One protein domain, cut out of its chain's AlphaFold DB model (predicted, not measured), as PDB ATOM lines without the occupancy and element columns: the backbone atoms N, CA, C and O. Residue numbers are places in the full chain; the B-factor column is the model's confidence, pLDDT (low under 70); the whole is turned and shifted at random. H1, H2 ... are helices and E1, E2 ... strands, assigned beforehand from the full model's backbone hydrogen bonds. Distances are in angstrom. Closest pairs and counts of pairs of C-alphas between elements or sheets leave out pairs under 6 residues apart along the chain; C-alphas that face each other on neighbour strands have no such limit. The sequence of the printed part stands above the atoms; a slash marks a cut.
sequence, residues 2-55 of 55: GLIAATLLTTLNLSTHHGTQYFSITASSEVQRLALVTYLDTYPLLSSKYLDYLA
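Overview. This is residues 2 to 55 of the 55 residues of the protein "LAGLIDADG_2 domain-containing protein" of Hymenobacter sp (UniProt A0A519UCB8). The model is a loose, strung-out shape: a long two-stranded hairpin, E1 and E2, whose tip, residues 16 to 21, sticks out free, with the short helix H1 near its open end and the longer helix H2 following the second strand. The last helix, H3, follows H2 after a tight link of five residues, at the same end of the shape as H2 and away from the hairpin's tip, and stays apart from the other named elements. The printed part has 54 residues with three named helices and two named strands, in the order H1, E1, E2, H2, H3; the sheet has the order E1, E2 and is antiparallel, and the class is mixed, helices and strands. The whole is loose, with a radius of gyration of the C-alphas of 13.1 A and spans of 35 by 25 by 18 A.

Arrangement. Start at H1, residues 2 to 7, and look from it to E1, residues 11 to 17; their closest C-alphas are those of Ala 5 and Thr 11, 5.8 A apart. The chain then turns back into E2, residues 20 to 26, which forms a hairpin with E1, antiparallel at 149 degrees between their directions. Across it you will find N 13 and O 24 at 2.8 A and N 17 and O 20 at 2.9 A, both within hydrogen-bond range. From H1 to E2 the closest C-alphas are those of Ala 5 and Ile 25, 6.9 A apart. Go on to H2, residues 30 to 42: H1 and H2 are close but not clearly touching, with the C-alphas of Thr 7 and Ala 35 closest at 7.8 A, and their lines are about perpendicular at 82 degrees. E1 and H2 are apart. H3, residues 48 to 54, is apart from H1, E1, E2 and H2. In H1, H2 and H3 every O i to N i+4 pair is within hydrogen-bond range.

Along the chain. Find C-alpha 2 at (188.402, 141.249, 204.967), where H1 begins; it runs 8.7 A to C-alpha 7. E1 runs 18.7 A from Thr 11 to His 17, and E2 runs 18.9 A from Thr 20 to Thr 26. Look for C-alpha 30 at (194.332, 146.024, 185.823), from which H2 runs 18.5 A to Thr 42. H3 runs 10.4 A from Ser 48 and ends at C-alpha 54, (178.955, 154.377, 183.659).

Size, cuts and confidence. The two C-alphas farthest apart are those of Gly 19 and Thr 42, at 36.8 A. The printed part has no cut, and its four links are tight. Its mean pLDDT is 88.2; look for values under 70 at residues 2 and 55, the latter the chain's last residue.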
ATOM      1  N   GLY A   2     187.397 142.131 205.598       62.81
ATOM      2  CA  GLY A   2     188.402 141.249 204.967       62.81
ATOM      3  C   GLY A   2     187.928 140.457 203.734       62.81
ATOM      4  O   GLY A   2     188.709 140.254 202.814       62.81
ATOM      5  N   LEU A   3     186.645 140.074 203.675       75.94
ATOM      6  CA  LEU A   3     186.065 139.355 202.528       75.94
ATOM      7  C   LEU A   3     186.064 140.187 201.238       75.94
ATOM      8  O   LEU A   3     186.507 139.694 200.213       75.94
ATOM      9  N   ILE A   4     185.649 141.458 201.300       78.56
ATOM     10  CA  ILE A   4     185.668 142.361 200.134       78.56
ATOM     11  C   ILE A   4     187.098 142.551 199.622       78.56
ATOM     12  O   ILE A   4     187.334 142.468 198.420       78.56
ATOM     13  N   ALA A   5     188.054 142.754 200.533       79.38
ATOM     14  CA  ALA A   5     189.456 142.924 200.166       79.38
ATOM     15  C   ALA A   5     190.001 141.682 199.434       79.38
ATOM     16  O   ALA A   5     190.577 141.803 198.356       79.38
ATOM     17  N   ALA A   6     189.725 140.481 199.957       80.12
ATOM     18  CA  ALA A   6     190.134 139.222 199.337       80.12
ATOM     19  C   ALA A   6     189.453 138.968 197.979       80.12
ATOM     20  O   ALA A   6     190.130 138.619 197.017       80.12
ATOM     21  N   THR A   7     188.136 139.177 197.878       83.44
ATOM     22  CA  THR A   7     187.377 138.969 196.632       83.44
ATOM     23  C   THR A   7     187.825 139.916 195.521       83.44
ATOM     24  O   THR A   7     187.914 139.506 194.369       83.44
ATOM     25  N   LEU A   8     188.143 141.167 195.861       85.75
ATOM     26  CA  LEU A   8     188.595 142.176 194.901       85.75
ATOM     27  C   LEU A   8     190.115 142.181 194.697       85.75
ATOM     28  O   LEU A   8     190.632 143.039 193.985       85.75
ATOM     29  N   LEU A   9     190.839 141.247 195.325       87.62
ATOM     30  CA  LEU A   9     192.302 141.162 195.288       87.62
ATOM     31  C   LEU A   9     192.987 142.465 195.738       87.62
ATOM     32  O   LEU A   9     194.056 142.822 195.249       87.62
ATOM     33  N   THR A  10     192.359 143.193 196.659       87.25
ATOM     34  CA  THR A  10     192.814 144.489 197.176       87.25
ATOM     35  C   THR A  10     193.356 144.358 198.594       87.25
ATOM     36  O   THR A  10     193.040 143.423 199.331       87.25
ATOM     37  N   THR A  11     194.177 145.324 198.995       85.25
ATOM     38  CA  THR A  11     194.728 145.394 200.350       85.25
ATOM     39  C   THR A  11     193.938 146.389 201.187       85.25
ATOM     40  O   THR A  11     193.557 147.460 200.708       85.25
ATOM     41  N   LEU A  12     193.716 146.047 202.454       85.81
ATOM     42  CA  LEU A  12     193.134 146.949 203.439       85.81
ATOM     43  C   LEU A  12     194.262 147.714 204.129       85.81
ATOM     44  O   LEU A  12     195.078 147.121 204.832       85.81
ATOM     45  N   ASN A  13     194.305 149.023 203.927       86.88
ATOM     46  CA  ASN A  13     195.311 149.896 204.512       86.88
ATOM     47  C   ASN A  13     194.692 150.691 205.659       86.88
ATOM     48  O   ASN A  13     193.645 151.311 205.494       86.88
ATOM     49  N   LEU A  14     195.338 150.684 206.822       90.81
ATOM     50  CA  LEU A  14     194.971 151.561 207.930       90.81
ATOM     51  C   LEU A  14     195.715 152.887 207.769       90.81
ATOM     52  O   LEU A  14     196.940 152.907 207.666       90.81
ATOM     53  N   SER A  15     194.981 153.994 207.773       88.88
ATOM     54  CA  SER A  15     195.543 155.339 207.737       88.88
ATOM     55  C   SER A  15     194.970 156.176 208.877       88.88
ATOM     56  O   SER A  15     193.862 155.932 209.356       88.88
ATOM     57  N   THR A  16     195.760 157.133 209.359       93.00
ATOM     58  CA  THR A  16     195.365 158.050 210.431       93.00
ATOM     59  C   THR A  16     195.525 159.479 209.935       93.00
ATOM     60  O   THR A  16     196.617 159.872 209.535       93.00
ATOM     61  N   HIS A  17     194.453 160.265 209.991       87.88
ATOM     62  CA  HIS A  17     194.442 161.675 209.597       87.88
ATOM     63  C   HIS A  17     193.778 162.493 210.703       87.88
ATOM     64  O   HIS A  17     192.681 162.161 211.149       87.88
ATOM     65  N   HIS A  18     194.474 163.521 211.196       88.94
ATOM     66  CA  HIS A  18     194.060 164.324 212.359       88.94
ATOM     67  C   HIS A  18     193.602 163.486 213.572       88.94
ATOM     68  O   HIS A  18     192.603 163.794 214.216       88.94
ATOM     69  N   GLY A  19     194.308 162.390 213.871       91.31
ATOM     70  CA  GLY A  19     193.986 161.499 214.995       91.31
ATOM     71  C   GLY A  19     192.799 160.554 214.764       91.31
ATOM     72  O   GLY A  19     192.543 159.699 215.605       91.31
ATOM     73  N   THR A  20     192.112 160.648 213.621       93.19
ATOM     74  CA  THR A  20     191.038 159.719 213.245       93.19
ATOM     75  C   THR A  20     191.591 158.598 212.376       93.19
ATOM     76  O   THR A  20     192.266 158.852 211.377       93.19
ATOM     77  N   GLN A  21     191.290 157.358 212.755       93.88
ATOM     78  CA  GLN A  21     191.672 156.162 212.010       93.88
ATOM     79  C   GLN A  21     190.604 155.799 210.979       93.88
ATOM     80  O   GLN A  21     189.413 155.782 211.286       93.88
ATOM     81  N   TYR A  22     191.032 155.466 209.768       90.88
ATOM     82  CA  TYR A  22     190.169 154.948 208.716       90.88
ATOM     83  C   TYR A  22     190.887 153.858 207.934       90.88
ATOM     84  O   TYR A  22     192.106 153.867 207.763       90.88
ATOM     85  N   PHE A  23     190.098 152.909 207.446       89.75
ATOM     86  CA  PHE A  23     190.577 151.885 206.536       89.75
ATOM     87  C   PHE A  23     190.297 152.316 205.102       89.75
ATOM     88  O   PHE A  23     189.170 152.689 204.777       89.75
ATOM     89  N   SER A  24     191.306 152.241 204.243       88.94
ATOM     90  CA  SER A  24     191.162 152.404 202.802       88.94
ATOM     91  C   SER A  24     191.371 151.069 202.095       88.94
ATOM     92  O   SER A  24     192.235 150.270 202.457       88.94
ATOM     93  N   ILE A  25     190.547 150.827 201.081       87.94
ATOM     94  CA  ILE A  25     190.703 149.723 200.137       87.94
ATOM     95  C   ILE A  25     190.913 150.366 198.774       87.94
ATOM     96  O   ILE A  25     190.108 151.201 198.360       87.94
ATOM     97  N   THR A  26     191.988 149.986 198.088       87.81
ATOM     98  CA  THR A  26     192.353 150.578 196.798       87.81
ATOM     99  C   THR A  26     192.633 149.477 195.783       87.81
ATOM    100  O   THR A  26     193.402 148.558 196.064       87.81
ATOM    101  N   ALA A  27     192.025 149.596 194.603       89.19
ATOM    102  CA  ALA A  27     192.336 148.811 193.414       89.19
ATOM    103  C   ALA A  27     193.116 149.699 192.434       89.19
ATOM    104  O   ALA A  27     192.599 150.725 191.999       89.19
ATOM    105  N   SER A  28     194.355 149.334 192.113       89.44
ATOM    106  CA  SER A  28     195.230 150.108 191.218       89.44
ATOM    107  C   SER A  28     195.826 149.287 190.075       89.44
ATOM    108  O   SER A  28     196.352 149.868 189.127       89.44
ATOM    109  N   SER A  29     195.732 147.954 190.124       92.31
ATOM    110  CA  SER A  29     196.151 147.085 189.023       92.31
ATOM    111  C   SER A  29     194.998 146.775 188.066       92.31
ATOM    112  O   SER A  29     193.825 146.802 188.438       92.31
ATOM    113  N   GLU A  30     195.329 146.419 186.823       93.00
ATOM    114  CA  GLU A  30     194.332 146.024 185.823       93.00
ATOM    115  C   GLU A  30     193.520 144.792 186.253       93.00
ATOM    116  O   GLU A  30     192.307 144.755 186.059       93.00
ATOM    117  N   VAL A  31     194.165 143.824 186.913       93.12
ATOM    118  CA  VAL A  31     193.509 142.620 187.447       93.12
ATOM    119  C   VAL A  31     192.485 142.986 188.523       93.12
ATOM    120  O   VAL A  31     191.355 142.504 188.493       93.12
ATOM    121  N   GLN A  32     192.854 143.875 189.450       92.69
ATOM    122  CA  GLN A  32     191.939 144.359 190.488       92.69
ATOM    123  C   GLN A  32     190.782 145.154 189.880       92.69
ATOM    124  O   GLN A  32     189.639 144.989 190.299       92.69
ATOM    125  N   ARG A  33     191.058 145.985 188.866       90.62
ATOM    126  CA  ARG A  33     190.024 146.725 188.133       90.62
ATOM    127  C   ARG A  33     189.021 145.774 187.485       90.62
ATOM    128  O   ARG A  33     187.824 145.986 187.629       90.62
ATOM    129  N   LEU A  34     189.491 144.722 186.814       93.19
ATOM    130  CA  LEU A  34     188.614 143.736 186.178       93.19
ATOM    131  C   LEU A  34     187.737 143.007 187.208       93.19
ATOM    132  O   LEU A  34     186.535 142.846 186.991       93.19
ATOM    133  N   ALA A  35     188.318 142.612 188.344       92.25
ATOM    134  CA  ALA A  35     187.576 141.984 189.436       92.25
ATOM    135  C   ALA A  35     186.513 142.930 190.027       92.25
ATOM    136  O   ALA A  35     185.385 142.507 190.280       92.25
ATOM    137  N   LEU A  36     186.847 144.216 190.192       91.50
ATOM    138  CA  LEU A  36     185.924 145.250 190.665       91.50
ATOM    139  C   LEU A  36     184.758 145.456 189.696       91.50
ATOM    140  O   LEU A  36     183.610 145.448 190.130       91.50
ATOM    141  N   VAL A  37     185.039 145.603 188.399       91.31
ATOM    142  CA  VAL A  37     184.011 145.754 187.356       91.31
ATOM    143  C   VAL A  37     183.068 144.553 187.365       91.31
ATOM    144  O   VAL A  37     181.870 144.735 187.524       91.31
ATOM    145  N   THR A  38     183.610 143.333 187.335       92.25
ATOM    146  CA  THR A  38     182.809 142.094 187.360       92.25
ATOM    147  C   THR A  38     181.897 142.016 188.590       92.25
ATOM    148  O   THR A  38     180.744 141.585 188.509       92.25
ATOM    149  N   TYR A  39     182.406 142.436 189.752       91.62
ATOM    150  CA  TYR A  39     181.622 142.477 190.980       91.62
ATOM    151  C   TYR A  39     180.478 143.496 190.891       91.62
ATOM    152  O   TYR A  39     179.351 143.171 191.261       91.62
ATOM    153  N   LEU A  40     180.749 144.701 190.383       91.44
ATOM    154  CA  LEU A  40     179.758 145.773 190.254       91.44
ATOM    155  C   LEU A  40     178.725 145.510 189.147       91.44
ATOM    156  O   LEU A  40     177.582 145.922 189.299       91.44
ATOM    157  N   ASP A  41     179.072 144.760 188.102       90.69
ATOM    158  CA  ASP A  41     178.103 144.284 187.104       90.69
ATOM    159  C   ASP A  41     177.105 143.283 187.709       90.69
ATOM    160  O   ASP A  41     175.930 143.256 187.344       90.69
ATOM    161  N   THR A  42     177.560 142.470 188.668       92.94
ATOM    162  CA  THR A  42     176.702 141.518 189.391       92.94
ATOM    163  C   THR A  42     175.870 142.214 190.471       92.94
ATOM    164  O   THR A  42     174.703 141.879 190.682       92.94
ATOM    165  N   TYR A  43     176.471 143.184 191.165       91.00
ATOM    166  CA  TYR A  43     175.877 143.934 192.271       91.00
ATOM    167  C   TYR A  43     175.947 145.441 191.979       91.00
ATOM    168  O   TYR A  43     176.864 146.121 192.452       91.00
ATOM    169  N   PRO A  44     174.992 145.974 191.198       88.69
ATOM    170  CA  PRO A  44     175.067 147.335 190.689       88.69
ATOM    171  C   PRO A  44     175.011 148.387 191.794       88.69
ATOM    172  O   PRO A  44     174.282 148.270 192.784       88.69
ATOM    173  N   LEU A  45     175.771 149.461 191.580       90.56
ATOM    174  CA  LEU A  45     175.689 150.663 192.398       90.56
ATOM    175  C   LEU A  45     174.320 151.324 192.226       90.56
ATOM    176  O   LEU A  45     173.675 151.212 191.186       90.56
ATOM    177  N   LEU A  46     173.891 152.050 193.254       91.12
ATOM    178  CA  LEU A  46     172.625 152.774 193.261       91.12
ATOM    179  C   LEU A  46     172.865 154.289 193.271       91.12
ATOM    180  O   LEU A  46     173.919 154.768 193.700       91.12
ATOM    181  N   SER A  47     171.838 155.047 192.877       91.06
ATOM    182  CA  SER A  47     171.818 156.516 192.943       91.06
ATOM    183  C   SER A  47     172.947 157.164 192.120       91.06
ATOM    184  O   SER A  47     173.310 156.671 191.054       91.06
ATOM    185  N   SER A  48     173.505 158.279 192.589       92.19
ATOM    186  CA  SER A  48     174.535 159.052 191.887       92.19
ATOM    187  C   SER A  48     175.818 158.269 191.609       92.19
ATOM    188  O   SER A  48     176.483 158.533 190.616       92.19
ATOM    189  N   LYS A  49     176.147 157.263 192.427       89.31
ATOM    190  CA  LYS A  49     177.362 156.456 192.242       89.31
ATOM    191  C   LYS A  49     177.285 155.514 191.043       89.31
ATOM    192  O   LYS A  49     178.321 155.142 190.510       89.31
ATOM    193  N   TYR A  50     176.078 155.163 190.602       90.44
ATOM    194  CA  TYR A  50     175.887 154.436 189.350       90.44
ATOM    195  C   TYR A  50     176.247 155.297 188.132       90.44
ATOM    196  O   TYR A  50     176.873 154.809 187.198       90.44
ATOM    197  N   LEU A  51     175.906 156.590 188.171       89.56
ATOM    198  CA  LEU A  51     176.235 157.532 187.097       89.56
ATOM    199  C   LEU A  51     177.750 157.714 186.963       89.56
ATOM    200  O   LEU A  51     178.259 157.706 185.849       89.56
ATOM    201  N   ASP A  52     178.458 157.801 188.094       89.50
ATOM    202  CA  ASP A  52     179.926 157.877 188.131       89.50
ATOM    203  C   ASP A  52     180.597 156.617 187.545       89.50
ATOM    204  O   ASP A  52     181.705 156.699 187.031       89.50
ATOM    205  N   TYR A  53     179.958 155.447 187.653       89.00
ATOM    206  CA  TYR A  53     180.505 154.172 187.176       89.00
ATOM    207  C   TYR A  53     180.311 153.946 185.671       89.00
ATOM    208  O   TYR A  53     181.133 153.287 185.043       89.00
ATOM    209  N   LEU A  54     179.225 154.474 185.097       83.19
ATOM    210  CA  LEU A  54     178.955 154.377 183.659       83.19
ATOM    211  C   LEU A  54     179.785 155.347 182.802       83.19
ATOM    212  O   LEU A  54     179.845 155.157 181.587       83.19
ATOM    213  N   ALA A  55     180.326 156.406 183.412       68.38
ATOM    214  CA  ALA A  55     181.057 157.486 182.747       68.38
ATOM    215  C   ALA A  55     182.511 157.108 182.426       68.38
ATOM    216  O   ALA A  55     182.976 157.512 181.335       68.38
TER     217      ALA A  55